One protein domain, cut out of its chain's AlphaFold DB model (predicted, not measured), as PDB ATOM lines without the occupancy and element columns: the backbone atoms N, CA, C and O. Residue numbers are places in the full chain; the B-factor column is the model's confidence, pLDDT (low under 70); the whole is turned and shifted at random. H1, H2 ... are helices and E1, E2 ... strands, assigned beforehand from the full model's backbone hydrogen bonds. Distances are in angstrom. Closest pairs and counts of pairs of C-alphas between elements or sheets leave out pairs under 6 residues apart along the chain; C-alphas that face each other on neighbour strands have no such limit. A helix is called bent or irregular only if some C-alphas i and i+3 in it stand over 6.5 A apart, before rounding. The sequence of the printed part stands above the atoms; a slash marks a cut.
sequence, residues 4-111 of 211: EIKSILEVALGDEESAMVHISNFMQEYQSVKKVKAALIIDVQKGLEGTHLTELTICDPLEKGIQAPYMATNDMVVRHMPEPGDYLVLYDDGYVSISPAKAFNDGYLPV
ATOM      1  N   GLU A   4     125.407  33.319 -25.213       50.50
ATOM      2  CA  GLU A   4     125.512  31.925 -25.683       50.50
ATOM      3  C   GLU A   4     124.500  31.573 -26.781       50.50
ATOM      4  O   GLU A   4     124.854  30.938 -27.767       50.50
ATOM      5  N   ILE A   5     123.235  31.993 -26.656       53.84
ATOM      6  CA  ILE A   5     122.227  31.714 -27.696       53.84
ATOM      7  C   ILE A   5     122.588  32.453 -28.986       53.84
ATOM      8  O   ILE A   5     122.368  31.945 -30.082       53.84
ATOM      9  N   LYS A   6     123.161  33.652 -28.859       58.44
ATOM     10  CA  LYS A   6     123.568  34.454 -30.007       58.44
ATOM     11  C   LYS A   6     124.747  33.817 -30.754       58.44
ATOM     12  O   LYS A   6     124.702  33.767 -31.976       58.44
ATOM     13  N   SER A   7     125.727  33.246 -30.044       61.91
ATOM     14  CA  SER A   7     126.864  32.564 -30.682       61.91
ATOM     15  C   SER A   7     126.473  31.273 -31.407       61.91
ATOM     16  O   SER A   7     127.103  30.925 -32.394       61.91
ATOM     17  N   ILE A   8     125.439  30.561 -30.941       64.75
ATOM     18  CA  ILE A   8     124.958  29.314 -31.571       64.75
ATOM     19  C   ILE A   8     124.296  29.579 -32.935       64.75
ATOM     20  O   ILE A   8     124.300  28.716 -33.810       64.75
ATOM     21  N   LEU A   9     123.709  30.761 -33.125       69.75
ATOM     22  CA  LEU A   9     122.922  31.091 -34.316       69.75
ATOM     23  C   LEU A   9     123.719  31.813 -35.410       69.75
ATOM     24  O   LEU A   9     123.167  32.081 -36.479       69.75
ATOM     25  N   GLU A  10     124.990  32.129 -35.172       75.25
ATOM     26  CA  GLU A  10     125.829  32.919 -36.073       75.25
ATOM     27  C   GLU A  10     126.986  32.077 -36.651       75.25
ATOM     28  O   GLU A  10     127.625  31.297 -35.948       75.25
ATOM     29  N   VAL A  11     127.254  32.243 -37.949       66.75
ATOM     30  CA  VAL A  11     128.306  31.568 -38.727       66.75
ATOM     31  C   VAL A  11     129.291  32.600 -39.266       66.75
ATOM     32  O   VAL A  11     128.866  33.643 -39.764       66.75
ATOM     33  N   ALA A  12     130.589  32.300 -39.208       68.94
ATOM     34  CA  ALA A  12     131.643  33.153 -39.756       68.94
ATOM     35  C   ALA A  12     131.908  32.853 -41.243       68.94
ATOM     36  O   ALA A  12     131.953  31.692 -41.653       68.94
ATOM     37  N   LEU A  13     132.127  33.901 -42.041       56.81
ATOM     38  CA  LEU A  13     132.538  33.803 -43.443       56.81
ATOM     39  C   LEU A  13     133.923  34.433 -43.655       56.81
ATOM     40  O   LEU A  13     134.047  35.651 -43.574       56.81
ATOM     41  N   GLY A  14     134.919  33.613 -44.014       60.97
ATOM     42  CA  GLY A  14     136.220  34.057 -44.540       60.97
ATOM     43  C   GLY A  14     137.167  34.751 -43.546       60.97
ATOM     44  O   GLY A  14     136.796  35.058 -42.416       60.97
ATOM     45  N   ASP A  15     138.408  34.979 -43.997       55.38
ATOM     46  CA  ASP A  15     139.565  35.261 -43.126       55.38
ATOM     47  C   ASP A  15     139.946  36.739 -42.922       55.38
ATOM     48  O   ASP A  15     140.873  37.012 -42.166       55.38
ATOM     49  N   GLU A  16     139.249  37.723 -43.491       53.03
ATOM     50  CA  GLU A  16     139.516  39.133 -43.154       53.03
ATOM     51  C   GLU A  16     138.193  39.900 -42.992       53.03
ATOM     52  O   GLU A  16     137.427  40.046 -43.939       53.03
ATOM     53  N   GLU A  17     137.931  40.326 -41.746       53.34
ATOM     54  CA  GLU A  17     136.661  40.846 -41.201       53.34
ATOM     55  C   GLU A  17     135.470  39.876 -41.321       53.34
ATOM     56  O   GLU A  17     134.641  39.945 -42.225       53.34
ATOM     57  N   SER A  18     135.364  38.978 -40.335       53.09
ATOM     58  CA  SER A  18     134.315  37.965 -40.206       53.09
ATOM     59  C   SER A  18     132.916  38.583 -40.093       53.09
ATOM     60  O   SER A  18     132.426  38.926 -39.015       53.09
ATOM     61  N   ALA A  19     132.230  38.697 -41.229       57.12
ATOM     62  CA  ALA A  19     130.807  38.991 -41.261       57.12
ATOM     63  C   ALA A  19     130.035  37.795 -40.678       57.12
ATOM     64  O   ALA A  19     130.063  36.696 -41.234       57.12
ATOM     65  N   MET A  20     129.349  38.015 -39.554       62.03
ATOM     66  CA  MET A  20     128.518  36.999 -38.906       62.03
ATOM     67  C   MET A  20     127.176  36.886 -39.632       62.03
ATOM     68  O   MET A  20     126.414  37.853 -39.721       62.03
ATOM     69  N   VAL A  21     126.885  35.702 -40.167       69.56
ATOM     70  CA  VAL A  21     125.657  35.407 -40.913       69.56
ATOM     71  C   VAL A  21     124.828  34.385 -40.145       69.56
ATOM     72  O   VAL A  21     125.355  33.421 -39.606       69.56
ATOM     73  N   HIS A  22     123.512  34.580 -40.083       77.56
ATOM     74  CA  HIS A  22     122.627  33.666 -39.362       77.56
ATOM     75  C   HIS A  22     122.628  32.258 -39.997       77.56
ATOM     76  O   HIS A  22     122.471  32.139 -41.217       77.56
ATOM     77  N   ILE A  23     122.725  31.196 -39.180       74.44
ATOM     78  CA  ILE A  23     122.818  29.786 -39.626       74.44
ATOM     79  C   ILE A  23     121.709  29.394 -40.613       74.44
ATOM     80  O   ILE A  23     121.928  28.601 -41.523       74.44
ATOM     81  N   SER A  24     120.522  29.997 -40.494       74.44
ATOM     82  CA  SER A  24     119.372  29.693 -41.354       74.44
ATOM     83  C   SER A  24     119.587  29.986 -42.839       74.44
ATOM     84  O   SER A  24     118.773  29.542 -43.643       74.44
ATOM     85  N   ASN A  25     120.608  30.768 -43.195       75.62
ATOM     86  CA  ASN A  25     120.952  31.054 -44.589       75.62
ATOM     87  C   ASN A  25     121.639  29.866 -45.279       75.62
ATOM     88  O   ASN A  25     121.666  29.823 -46.502       75.62
ATOM     89  N   PHE A  26     122.147  28.905 -44.501       73.00
ATOM     90  CA  PHE A  26     122.794  27.677 -44.976       73.00
ATOM     91  C   PHE A  26     121.945  26.428 -44.716       73.00
ATOM     92  O   PHE A  26     122.439  25.309 -44.815       73.00
ATOM     93  N   MET A  27     120.682  26.603 -44.320       68.12
ATOM     94  CA  MET A  27     119.810  25.492 -43.962       68.12
ATOM     95  C   MET A  27     118.573  25.440 -44.849       68.12
ATOM     96  O   MET A  27     117.899  26.448 -45.071       68.12
ATOM     97  N   GLN A  28     118.217  24.228 -45.258       57.94
ATOM     98  CA  GLN A  28     117.019  23.957 -46.037       57.94
ATOM     99  C   GLN A  28     115.857  23.597 -45.101       57.94
ATOM    100  O   GLN A  28     116.050  22.882 -44.127       57.94
ATOM    101  N   GLU A  29     114.646  24.092 -45.367       55.16
ATOM    102  CA  GLU A  29     113.425  23.706 -44.640       55.16
ATOM    103  C   GLU A  29     113.021  22.253 -44.947       55.16
ATOM    104  O   GLU A  29     113.093  21.831 -46.104       55.16
ATOM    105  N   TYR A  30     112.549  21.531 -43.925       45.00
ATOM    106  CA  TYR A  30     112.045  20.153 -43.935       45.00
ATOM    107  C   TYR A  30     110.652  20.080 -43.286       45.00
ATOM    108  O   TYR A  30     110.351  20.803 -42.331       45.00
ATOM    109  N   GLN A  31     109.799  19.193 -43.799       41.25
ATOM    110  CA  GLN A  31     108.449  18.945 -43.309       41.25
ATOM    111  C   GLN A  31     108.410  17.593 -42.599       41.25
ATOM    112  O   GLN A  31     108.512  16.537 -43.216       41.25
ATOM    113  N   SER A  32     108.256  17.662 -41.279       47.16
ATOM    114  CA  SER A  32     107.833  16.581 -40.389       47.16
ATOM    115  C   SER A  32     106.551  17.051 -39.675       47.16
ATOM    116  O   SER A  32     106.034  18.133 -39.971       47.16
ATOM    117  N   VAL A  33     106.039  16.309 -38.686       47.00
ATOM    118  CA  VAL A  33     104.961  16.797 -37.791       47.00
ATOM    119  C   VAL A  33     105.341  18.148 -37.137       47.00
ATOM    120  O   VAL A  33     104.469  18.907 -36.718       47.00
ATOM    121  N   LYS A  34     106.641  18.491 -37.117       57.50
ATOM    122  CA  LYS A  34     107.200  19.826 -36.845       57.50
ATOM    123  C   LYS A  34     108.064  20.294 -38.031       57.50
ATOM    124  O   LYS A  34     108.767  19.480 -38.626       57.50
ATOM    125  N   LYS A  35     108.022  21.584 -38.380       64.62
ATOM    126  CA  LYS A  35     108.916  22.177 -39.392       64.62
ATOM    127  C   LYS A  35     110.307  22.380 -38.787       64.62
ATOM    128  O   LYS A  35     110.413  22.820 -37.645       64.62
ATOM    129  N   VAL A  36     111.351  22.025 -39.533       79.88
ATOM    130  CA  VAL A  36     112.752  22.240 -39.124       79.88
ATOM    131  C   VAL A  36     113.586  22.706 -40.308       79.88
ATOM    132  O   VAL A  36     113.181  22.563 -41.460       79.88
ATOM    133  N   LYS A  37     114.770  23.234 -40.028       84.31
ATOM    134  CA  LYS A  37     115.809  23.552 -41.001       84.31
ATOM    135  C   LYS A  37     117.015  22.644 -40.767       84.31
ATOM    136  O   LYS A  37     117.339  22.403 -39.610       84.31
ATOM    137  N   ALA A  38     117.674  22.134 -41.809       89.94
ATOM    138  CA  ALA A  38     118.869  21.307 -41.618       89.94
ATOM    139  C   ALA A  38     119.992  21.558 -42.631       89.94
ATOM    140  O   ALA A  38     119.735  21.966 -43.766       89.94
ATOM    141  N   ALA A  39     121.222  21.287 -42.192       89.12
ATOM    142  CA  ALA A  39     122.451  21.311 -42.983       89.12
ATOM    143  C   ALA A  39     123.185  19.962 -42.869       89.12
ATOM    144  O   ALA A  39     123.158  19.332 -41.810       89.12
ATOM    145  N   LEU A  40     123.826  19.521 -43.953       91.06
ATOM    146  CA  LEU A  40     124.618  18.289 -43.997       91.06
ATOM    147  C   LEU A  40     125.996  18.551 -43.392       91.06
ATOM    148  O   LEU A  40     126.681  19.472 -43.829       91.06
ATOM    149  N   ILE A  41     126.423  17.718 -42.450       94.75
ATOM    150  CA  ILE A  41     127.788  17.711 -41.920       94.75
ATOM    151  C   ILE A  41     128.668  16.942 -42.904       94.75
ATOM    152  O   ILE A  41     128.393  15.786 -43.221       94.75
ATOM    153  N   ILE A  42     129.722  17.577 -43.409       93.25
ATOM    154  CA  ILE A  42     130.635  16.983 -44.399       93.25
ATOM    155  C   ILE A  42     132.050  16.764 -43.867       93.25
ATOM    156  O   ILE A  42     132.783  15.966 -44.444       93.25
ATOM    157  N   ASP A  43     132.419  17.430 -42.771       93.94
ATOM    158  CA  ASP A  43     133.682  17.214 -42.067       93.94
ATOM    159  C   ASP A  43     133.535  17.547 -40.574       93.94
ATOM    160  O   ASP A  43     132.681  18.353 -40.190       93.94
ATOM    161  N   VAL A  44     134.363  16.916 -39.740       92.69
ATOM    162  CA  VAL A  44     134.378  17.088 -38.280       92.69
ATOM    163  C   VAL A  44     135.818  17.282 -37.821       92.69
ATOM    164  O   VAL A  44     136.593  16.328 -37.722       92.69
ATOM    165  N   GLN A  45     136.170  18.521 -37.487       87.38
ATOM    166  CA  GLN A  45     137.498  18.891 -37.016       87.38
ATOM    167  C   GLN A  45     137.470  19.114 -35.508       87.38
ATOM    168  O   GLN A  45     136.816  20.017 -34.978       87.38
ATOM    169  N   LYS A  46     138.192  18.262 -34.778       70.25
ATOM    170  CA  LYS A  46     138.371  18.439 -33.335       70.25
ATOM    171  C   LYS A  46     139.195  19.704 -33.103       70.25
ATOM    172  O   LYS A  46     140.269  19.839 -33.685       70.25
ATOM    173  N   GLY A  47     138.682  20.605 -32.267       63.97
ATOM    174  CA  GLY A  47     139.363  21.852 -31.930       63.97
ATOM    175  C   GLY A  47     140.771  21.625 -31.372       63.97
ATOM    176  O   GLY A  47     141.092  20.555 -30.848       63.97
ATOM    177  N   LEU A  48     141.610  22.655 -31.499       54.38
ATOM    178  CA  LEU A  48     142.940  22.723 -30.888       54.38
ATOM    179  C   LEU A  48     142.858  22.402 -29.385       54.38
ATOM    180  O   LEU A  48     141.913  22.811 -28.711       54.38
ATOM    181  N   GLU A  49     143.859  21.692 -28.848       50.19
ATOM    182  CA  GLU A  49     143.929  21.381 -27.414       50.19
ATOM    183  C   GLU A  49     143.680  22.641 -26.566       50.19
ATOM    184  O   GLU A  49     144.452  23.598 -26.604       50.19
ATOM    185  N   GLY A  50     142.582  22.640 -25.801       56.31
ATOM    186  CA  GLY A  50     142.207  23.728 -24.892       56.31
ATOM    187  C   GLY A  50     140.956  24.521 -25.285       56.31
ATOM    188  O   GLY A  50     140.404  25.205 -24.424       56.31
ATOM    189  N   THR A  51     140.447  24.406 -26.518       58.84
ATOM    190  CA  THR A  51     139.141  24.969 -26.893       58.84
ATOM    191  C   THR A  51     138.082  23.869 -26.806       58.84
ATOM    192  O   THR A  51     138.151  22.844 -27.473       58.84
ATOM    193  N   HIS A  52     137.082  24.026 -25.942       65.44
ATOM    194  CA  HIS A  52     135.996  23.045 -25.775       65.44
ATOM    195  C   HIS A  52     134.987  23.049 -26.948       65.44
ATOM    196  O   HIS A  52     133.798  22.805 -26.745       65.44
ATOM    197  N   LEU A  53     135.429  23.380 -28.163       68.38
ATOM    198  CA  LEU A  53     134.588  23.552 -29.345       68.38
ATOM    199  C   LEU A  53     135.097  22.641 -30.462       68.38
ATOM    200  O   LEU A  53     136.298  22.534 -30.692       68.38
ATOM    201  N   THR A  54     134.172  21.951 -31.124       84.75
ATOM    202  CA  THR A  54     134.454  21.141 -32.319       84.75
ATOM    203  C   THR A  54     133.914  21.885 -33.523       84.75
ATOM    204  O   THR A  54     132.756  22.302 -33.512       84.75
ATOM    205  N   GLU A  55     134.737  22.050 -34.548       91.00
ATOM    206  CA  GLU A  55     134.308  22.664 -35.795       91.00
ATOM    207  C   GLU A  55     133.677  21.592 -36.689       91.00
ATOM    208  O   GLU A  55     134.264  20.540 -36.947       91.00
ATOM    209  N   LEU A  56     132.449  21.844 -37.132       93.12
ATOM    210  CA  LEU A  56     131.752  21.044 -38.129       93.12
ATOM    211  C   LEU A  56     131.738  21.825 -39.434       93.12
ATOM    212  O   LEU A  56     131.231  22.944 -39.465       93.12
ATOM    213  N   THR A  57     132.205  21.235 -40.525       93.38
ATOM    214  CA  THR A  57     131.972  21.821 -41.846       93.38
ATOM    215  C   THR A  57     130.594  21.381 -42.311       93.38
ATOM    216  O   THR A  57     130.330  20.180 -42.420       93.38
ATOM    217  N   ILE A  58     129.711  22.342 -42.578       93.12
ATOM    218  CA  ILE A  58     128.332  22.093 -43.002       93.12
ATOM    219  C   ILE A  58     128.049  22.672 -44.389       93.12
ATOM    220  O   ILE A  58     128.680  23.640 -44.814       93.12
ATOM    221  N   CYS A  59     127.081  22.095 -45.098       84.00
ATOM    222  CA  CYS A  59     126.585  22.627 -46.367       84.00
ATOM    223  C   CYS A  59     125.085  22.385 -46.562       84.00
ATOM    224  O   CYS A  59     124.464  21.596 -45.839       84.00
ATOM    225  N   ASP A  60     124.511  23.045 -47.570       79.00
ATOM    226  CA  ASP A  60     123.171  22.709 -48.041       79.00
ATOM    227  C   ASP A  60     123.184  21.265 -48.597       79.00
ATOM    228  O   ASP A  60     123.989  20.948 -49.483       79.00
ATOM    229  N   PRO A  61     122.305  20.365 -48.111       78.25
ATOM    230  CA  PRO A  61     122.229  18.988 -48.596       78.25
ATOM    231  C   PRO A  61     121.948  18.861 -50.105       78.25
ATOM    232  O   PRO A  61     122.334  17.854 -50.708       78.25
ATOM    233  N   LEU A  62     121.288  19.856 -50.708       66.62
ATOM    234  CA  LEU A  62     120.954  19.934 -52.132       66.62
ATOM    235  C   LEU A  62     122.001  20.710 -52.945       66.62
ATOM    236  O   LEU A  62     122.184  20.422 -54.128       66.62
ATOM    237  N   GLU A  63     122.715  21.650 -52.323       71.56
ATOM    238  CA  GLU A  63     123.721  22.499 -52.973       71.56
ATOM    239  C   GLU A  63     125.049  22.504 -52.196       71.56
ATOM    240  O   GLU A  63     125.424  23.452 -51.510       71.56
ATOM    241  N   LYS A  64     125.826  21.427 -52.353       73.31
ATOM    242  CA  LYS A  64     127.083  21.205 -51.608       73.31
ATOM    243  C   LYS A  64     128.243  22.142 -51.986       73.31
ATOM    244  O   LYS A  64     129.344  21.995 -51.454       73.31
ATOM    245  N   GLY A  65     128.030  23.042 -52.948       71.25
ATOM    246  CA  GLY A  65     129.055  23.947 -53.473       71.25
ATOM    247  C   GLY A  65     129.449  25.058 -52.502       71.25
ATOM    248  O   GLY A  65     130.554  25.584 -52.608       71.25
ATOM    249  N   ILE A  66     128.576  25.384 -51.544       77.06
ATOM    250  CA  ILE A  66     128.827  26.384 -50.504       77.06
ATOM    251  C   ILE A  66     128.930  25.664 -49.163       77.06
ATOM    252  O   ILE A  66     128.016  24.946 -48.758       77.06
ATOM    253  N   GLN A  67     130.059  25.859 -48.490       88.81
ATOM    254  CA  GLN A  67     130.382  25.233 -47.214       88.81
ATOM    255  C   GLN A  67     130.652  26.317 -46.181       88.81
ATOM    256  O   GLN A  67     131.187  27.373 -46.523       88.81
ATOM    257  N   ALA A  68     130.287  26.056 -44.933       86.38
ATOM    258  CA  ALA A  68     130.532  26.978 -43.840       86.38
ATOM    259  C   ALA A  68     130.934  26.223 -42.563       86.38
ATOM    260  O   ALA A  68     130.433  25.118 -42.330       86.38
ATOM    261  N   PRO A  69     131.820  26.793 -41.733       91.44
ATOM    262  CA  PRO A  69     132.172  26.211 -40.446       91.44
ATOM    263  C   PRO A  69     131.072  26.482 -39.410       91.44
ATOM    264  O   PRO A  69     130.540  27.585 -39.317       91.44
ATOM    265  N   TYR A  70     130.749  25.493 -38.584       90.38
ATOM    266  CA  TYR A  70     129.839  25.613 -37.447       90.38
ATOM    267  C   TYR A  70     130.542  25.164 -36.166       90.38
ATOM    268  O   TYR A  70     131.019  24.034 -36.065       90.38
ATOM    269  N   MET A  71     130.573  26.039 -35.160       89.62
ATOM    270  CA  MET A  71     131.212  25.759 -33.874       89.62
ATOM    271  C   MET A  71     130.246  25.008 -32.953       89.62
ATOM    272  O   MET A  71     129.424  25.605 -32.257       89.62
ATOM    273  N   ALA A  72     130.344  23.679 -32.940       88.44
ATOM    274  CA  ALA A  72     129.534  22.838 -32.075       88.44
ATOM    275  C   ALA A  72     130.040  22.872 -30.627       88.44
ATOM    276  O   ALA A  72     131.237  22.753 -30.345       88.44
ATOM    277  N   THR A  73     129.097  22.984 -29.691       86.88
ATOM    278  CA  THR A  73     129.398  22.912 -28.259       86.88
ATOM    279  C   THR A  73     129.837  21.501 -27.866       86.88
ATOM    280  O   THR A  73     129.387  20.509 -28.444       86.88
ATOM    281  N   ASN A  74     130.673  21.387 -26.831       84.12
ATOM    282  CA  ASN A  74     131.120  20.085 -26.329       84.12
ATOM    283  C   ASN A  74     129.952  19.160 -25.933       84.12
ATOM    284  O   ASN A  74     130.008  17.959 -26.168       84.12
ATOM    285  N   ASP A  75     128.876  19.711 -25.361       86.00
ATOM    286  CA  ASP A  75     127.694  18.931 -24.976       86.00
ATOM    287  C   ASP A  75     126.998  18.303 -26.195       86.00
ATOM    288  O   ASP A  75     126.670  17.117 -26.168       86.00
ATOM    289  N   MET A  76     126.857  19.049 -27.298       88.19
ATOM    290  CA  MET A  76     126.324  18.504 -28.552       88.19
ATOM    291  C   MET A  76     127.205  17.371 -29.088       88.19
ATOM    292  O   MET A  76     126.697  16.318 -29.473       88.19
ATOM    293  N   VAL A  77     128.523  17.569 -29.082       88.38
ATOM    294  CA  VAL A  77     129.494  16.609 -29.623       88.38
ATOM    295  C   VAL A  77     129.515  15.324 -28.803       88.38
ATOM    296  O   VAL A  77     129.465  14.237 -29.370       88.38
ATOM    297  N   VAL A  78     129.540  15.424 -27.473       87.25
ATOM    298  CA  VAL A  78     129.561  14.253 -26.584       87.25
ATOM    299  C   VAL A  78     128.250  13.470 -26.659       87.25
ATOM    300  O   VAL A  78     128.277  12.242 -26.631       87.25
ATOM    301  N   ARG A  79     127.104  14.154 -26.770       88.25
ATOM    302  CA  ARG A  79     125.794  13.487 -26.856       88.25
ATOM    303  C   ARG A  79     125.572  12.779 -28.183       88.25
ATOM    304  O   ARG A  79     124.991  11.697 -28.191       88.25
ATOM    305  N   HIS A  80     125.970  13.412 -29.282       89.56
ATOM    306  CA  HIS A  80     125.585  12.967 -30.618       89.56
ATOM    307  C   HIS A  80     126.710  12.291 -31.394       89.56
ATOM    308  O   HIS A  80     126.398  11.553 -32.316       89.56
ATOM    309  N   MET A  81     127.976  12.504 -31.008       91.31
ATOM    310  CA  MET A  81     129.165  11.974 -31.687       91.31
ATOM    311  C   MET A  81     129.064  12.139 -33.214       91.31
ATOM    312  O   MET A  81     129.000  11.136 -33.918       91.31
ATOM    313  N   PRO A  82     128.988  13.388 -33.719       93.38
ATOM    314  CA  PRO A  82     128.703  13.646 -35.125       93.38
ATOM    315  C   PRO A  82     129.726  12.997 -36.052       93.38
ATOM    316  O   PRO A  82     130.934  13.092 -35.815       93.38
ATOM    317  N   GLU A  83     129.232  12.439 -37.151       94.25
ATOM    318  CA  GLU A  83     130.042  11.929 -38.254       94.25
ATOM    319  C   GLU A  83     129.700  12.661 -39.564       94.25
ATOM    320  O   GLU A  83     128.578  13.155 -39.737       94.25
ATOM    321  N   PRO A  84     130.636  12.738 -40.530       94.25
ATOM    322  CA  PRO A  84     130.303  13.164 -41.884       94.25
ATOM    323  C   PRO A  84     129.136  12.341 -42.448       94.25
ATOM    324  O   PRO A  84     129.193  11.114 -42.503       94.25
ATOM    325  N   GLY A  85     128.081  13.024 -42.886       88.19
ATOM    326  CA  GLY A  85     126.814  12.424 -43.304       88.19
ATOM    327  C   GLY A  85     125.638  12.744 -42.380       88.19
ATOM    328  O   GLY A  85     124.495  12.676 -42.832       88.19
ATOM    329  N   ASP A  86     125.897  13.120 -41.127       94.75
ATOM    330  CA  ASP A  86     124.864  13.537 -40.179       94.75
ATOM    331  C   ASP A  86     124.321  14.937 -40.485       94.75
ATOM    332  O   ASP A  86     124.853  15.677 -41.315       94.75
ATOM    333  N   TYR A  87     123.239  15.312 -39.803       93.44
ATOM    334  CA  TYR A  87     122.556  16.582 -40.027       93.44
ATOM    335  C   TYR A  87     122.587  17.469 -38.787       93.44
ATOM    336  O   TYR A  87     122.229  17.039 -37.691       93.44
ATOM    337  N   LEU A  88     122.937  18.739 -38.978       94.00
ATOM    338  CA  LEU A  88     122.689  19.800 -38.007       94.00
ATOM    339  C   LEU A  88     121.267  20.326 -38.223       94.00
ATOM    340  O   LEU A  88     120.939  20.749 -39.329       94.00
ATOM    341  N   VAL A  89     120.429  20.310 -37.187       91.75
ATOM    342  CA  VAL A  89     118.990  20.604 -37.265       91.75
ATOM    343  C   VAL A  89     118.632  21.791 -36.375       91.75
ATOM    344  O   VAL A  89     118.881  21.749 -35.172       91.75
ATOM    345  N   LEU A  90     118.001  22.810 -36.956       89.38
ATOM    346  CA  LEU A  90     117.428  23.983 -36.298       89.38
ATOM    347  C   LEU A  90     115.898  23.881 -36.271       89.38
ATOM    348  O   LEU A  90     115.252  23.745 -37.312       89.38
ATOM    349  N   TYR A  91     115.317  23.999 -35.085       86.00
ATOM    350  CA  TYR A  91     113.871  24.031 -34.875       86.00
ATOM    351  C   TYR A  91     113.342  25.473 -34.870       86.00
ATOM    352  O   TYR A  91     114.087  26.426 -34.644       86.00
ATOM    353  N   ASP A  92     112.033  25.634 -35.087       79.44
ATOM    354  CA  ASP A  92     111.361  26.946 -35.135       79.44
ATOM    355  C   ASP A  92     111.489  27.763 -33.831       79.44
ATOM    356  O   ASP A  92     111.379  28.988 -33.854       79.44
ATOM    357  N   ASP A  93     111.723  27.104 -32.692       82.69
ATOM    358  CA  ASP A  93     111.946  27.743 -31.388       82.69
ATOM    359  C   ASP A  93     113.406  28.177 -31.156       82.69
ATOM    360  O   ASP A  93     113.729  28.723 -30.099       82.69
ATOM    361  N   GLY A  94     114.283  27.964 -32.142       83.69
ATOM    362  CA  GLY A  94     115.706  28.283 -32.069       83.69
ATOM    363  C   GLY A  94     116.569  27.175 -31.466       83.69
ATOM    364  O   GLY A  94     117.778  27.359 -31.345       83.69
ATOM    365  N   TYR A  95     115.992  26.028 -31.090       87.06
ATOM    366  CA  TYR A  95     116.772  24.889 -30.614       87.06
ATOM    367  C   TYR A  95     117.623  24.302 -31.748       87.06
ATOM    368  O   TYR A  95     117.146  24.152 -32.872       87.06
ATOM    369  N   VAL A  96     118.876  23.946 -31.452       91.31
ATOM    370  CA  VAL A  96     119.795  23.303 -32.403       91.31
ATOM    371  C   VAL A  96     120.193  21.929 -31.875       91.31
ATOM    372  O   VAL A  96     120.531  21.776 -30.702       91.31
ATOM    373  N   SER A  97     120.161  20.920 -32.740       92.56
ATOM    374  CA  SER A  97     120.555  19.545 -32.414       92.56
ATOM    375  C   SER A  97     121.307  18.892 -33.565       92.56
ATOM    376  O   SER A  97     121.259  19.382 -34.691       92.56
ATOM    377  N   ILE A  98     121.961  17.765 -33.296       94.31
ATOM    378  CA  ILE A  98     122.548  16.911 -34.328       94.31
ATOM    379  C   ILE A  98     121.691  15.652 -34.439       94.31
ATOM    380  O   ILE A  98     121.339  15.038 -33.429       94.31
ATOM    381  N   SER A  99     121.341  15.273 -35.663       92.69
ATOM    382  CA  SER A  99     120.577  14.067 -35.954       92.69
ATOM    383  C   SER A  99     121.411  13.108 -36.801       92.69
ATOM    384  O   SER A  99     121.873  13.515 -37.871       92.69
ATOM    385  N   PRO A 100     121.539  11.832 -36.391       92.75
ATOM    386  CA  PRO A 100     122.177  10.813 -37.208       92.75
ATOM    387  C   PRO A 100     121.518  10.700 -38.582       92.75
ATOM    388  O   PRO A 100     120.287  10.763 -38.671       92.75
ATOM    389  N   ALA A 101     122.308  10.461 -39.630       84.12
ATOM    390  CA  ALA A 101     121.839  10.428 -41.017       84.12
ATOM    391  C   ALA A 101     120.598   9.545 -41.210       84.12
ATOM    392  O   ALA A 101     119.605   9.969 -41.800       84.12
ATOM    393  N   LYS A 102     120.620   8.321 -40.663       80.00
ATOM    394  CA  LYS A 102     119.490   7.390 -40.774       80.00
ATOM    395  C   LYS A 102     118.233   7.937 -40.092       80.00
ATOM    396  O   LYS A 102     117.175   7.970 -40.705       80.00
ATOM    397  N   ALA A 103     118.352   8.384 -38.842       81.56
ATOM    398  CA  ALA A 103     117.222   8.912 -38.080       81.56
ATOM    399  C   ALA A 103     116.654  10.191 -38.713       81.56
ATOM    400  O   ALA A 103     115.445  10.411 -38.680       81.56
ATOM    401  N   PHE A 104     117.523  11.011 -39.310       84.81
ATOM    402  CA  PHE A 104     117.102  12.204 -40.021       84.81
ATOM    403  C   PHE A 104     116.333  11.839 -41.301       84.81
ATOM    404  O   PHE A 104     115.198  12.255 -41.494       84.81
ATOM    405  N   ASN A 105     116.909  10.988 -42.147       74.75
ATOM    406  CA  ASN A 105     116.296  10.613 -43.420       74.75
ATOM    407  C   ASN A 105     114.999   9.801 -43.257       74.75
ATOM    408  O   ASN A 105     114.104   9.925 -44.086       74.75
ATOM    409  N   ASP A 106     114.875   9.012 -42.185       71.62
ATOM    410  CA  ASP A 106     113.641   8.286 -41.863       71.62
ATOM    411  C   ASP A 106     112.518   9.221 -41.353       71.62
ATOM    412  O   ASP A 106     111.344   8.860 -41.409       71.62
ATOM    413  N   GLY A 107     112.861  10.392 -40.793       68.19
ATOM    414  CA  GLY A 107     111.932  11.244 -40.033       68.19
ATOM    415  C   GLY A 107     111.673  12.645 -40.600       68.19
ATOM    416  O   GLY A 107     110.750  13.326 -40.137       68.19
ATOM    417  N   TYR A 108     112.473  13.087 -41.575       70.12
ATOM    418  CA  TYR A 108     112.448  14.441 -42.125       70.12
ATOM    419  C   TYR A 108     112.531  14.421 -43.648       70.12
ATOM    420  O   TYR A 108     113.415  13.806 -44.237       70.12
ATOM    421  N   LEU A 109     111.627  15.161 -44.291       61.84
ATOM    422  CA  LEU A 109     111.535  15.236 -45.747       61.84
ATOM    423  C   LEU A 109     111.754  16.686 -46.213       61.84
ATOM    424  O   LEU A 109     111.170  17.597 -45.624       61.84
ATOM    425  N   PRO A 110     112.604  16.951 -47.221       58.59
ATOM    426  CA  PRO A 110     112.952  18.314 -47.635       58.59
ATOM    427  C   PRO A 110     111.763  19.069 -48.261       58.59
ATOM    428  O   PRO A 110     111.054  18.539 -49.113       58.59
ATOM    429  N   VAL A 111     111.568  20.340 -47.879       55.06
ATOM    430  CA  VAL A 111     110.466  21.221 -48.339       55.06
ATOM    431  C   VAL A 111     110.777  21.897 -49.675       55.06
ATOM    432  O   VAL A 111     109.901  21.973 -50.534       55.06
TER     433      VAL A 111
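What this domain is: This is residues 4 to 111 of the 211 residues of an uncharacterized protein of Vibrio quintilis (UniProt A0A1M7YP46). A strongly twisted sheet of six strands, E3 to E8, branches at the long bent strand E4, with H3 and H4 over one face and the short H2 on the other. A small separate hairpin, E1 and E2, sits by edge strand E6. The printed part has 108 residues, with four named helices and eight named strands in the order H1 E1 E2 H2 E3 E4 E5 E6 H3 E7 E8 H4. Neighbour strands are antiparallel and the class is mixed, helices and strands. It is compact, with a radius of gyration of the C-alphas of 13.3 A, and rounded, spanning 38 by 28 by 27 A.

How they stand to each other: H1, residues 4 to 8, only grazes the branched sheet, with its residues 5 to 8. E1, residues 10 to 13, and E2, residues 19 to 22, form a hairpin; N 11 and O 21 are 2.8 A apart. H2, residues 23 to 26, is on the branched sheet at a height of 6.8 A, over none of its strands, but only just: 2 of its 4 C-alphas fall on E4, residues 35 to 46. E4 bends by 72 degrees at residue 43. On one side of E4 lie E3, residues 28 to 31, with N 30 to O 36 at 2.7 A, and E5, residues 53 to 59, with N 45 to O 55 at 2.8 A. E6, residues 67 to 73, neighbours E5, with N 70 to O 56 at 2.7 A; E3, E4, E5 and E6 are a meander, each strand the antiparallel neighbour of the one before. The closest C-alphas of E1 and E6, Val 11 and Tyr 70, are 6.3 A apart. H3, residues 74 to 80, is on the face opposite to H2, at a height of 7.0 A. E7, residues 87 to 91, lies on the other side of E4, with N 37 to O 90 at 2.8 A. E8, residues 96 to 99, forms a hairpin with E7, with N 89 to O 97 at 2.8 A. H4, residues 101 to 107, is on the same face as H3, over E7 and along the strands, at 16 degrees on the local plane. In H1, H3 and H4 every O i to N i+4 pair is within hydrogen-bond range; H2 is too short for one.

Where its parts are: H1 begins at C-alpha 4 (125.512, 31.925, -25.683). E4 measures 30.3 A, E5 18.8 A and E6 19.1 A. H4 ends at C-alpha 107 (111.932, 11.244, -40.033).

The domain as a whole: The C-alphas farthest apart, Glu 16 and Val 33, are 41.5 A apart. The printed part has no cut and no long link. Its mean pLDDT is 76.1; 38 residues are under 70, among them 11 to 21 and 27 to 35.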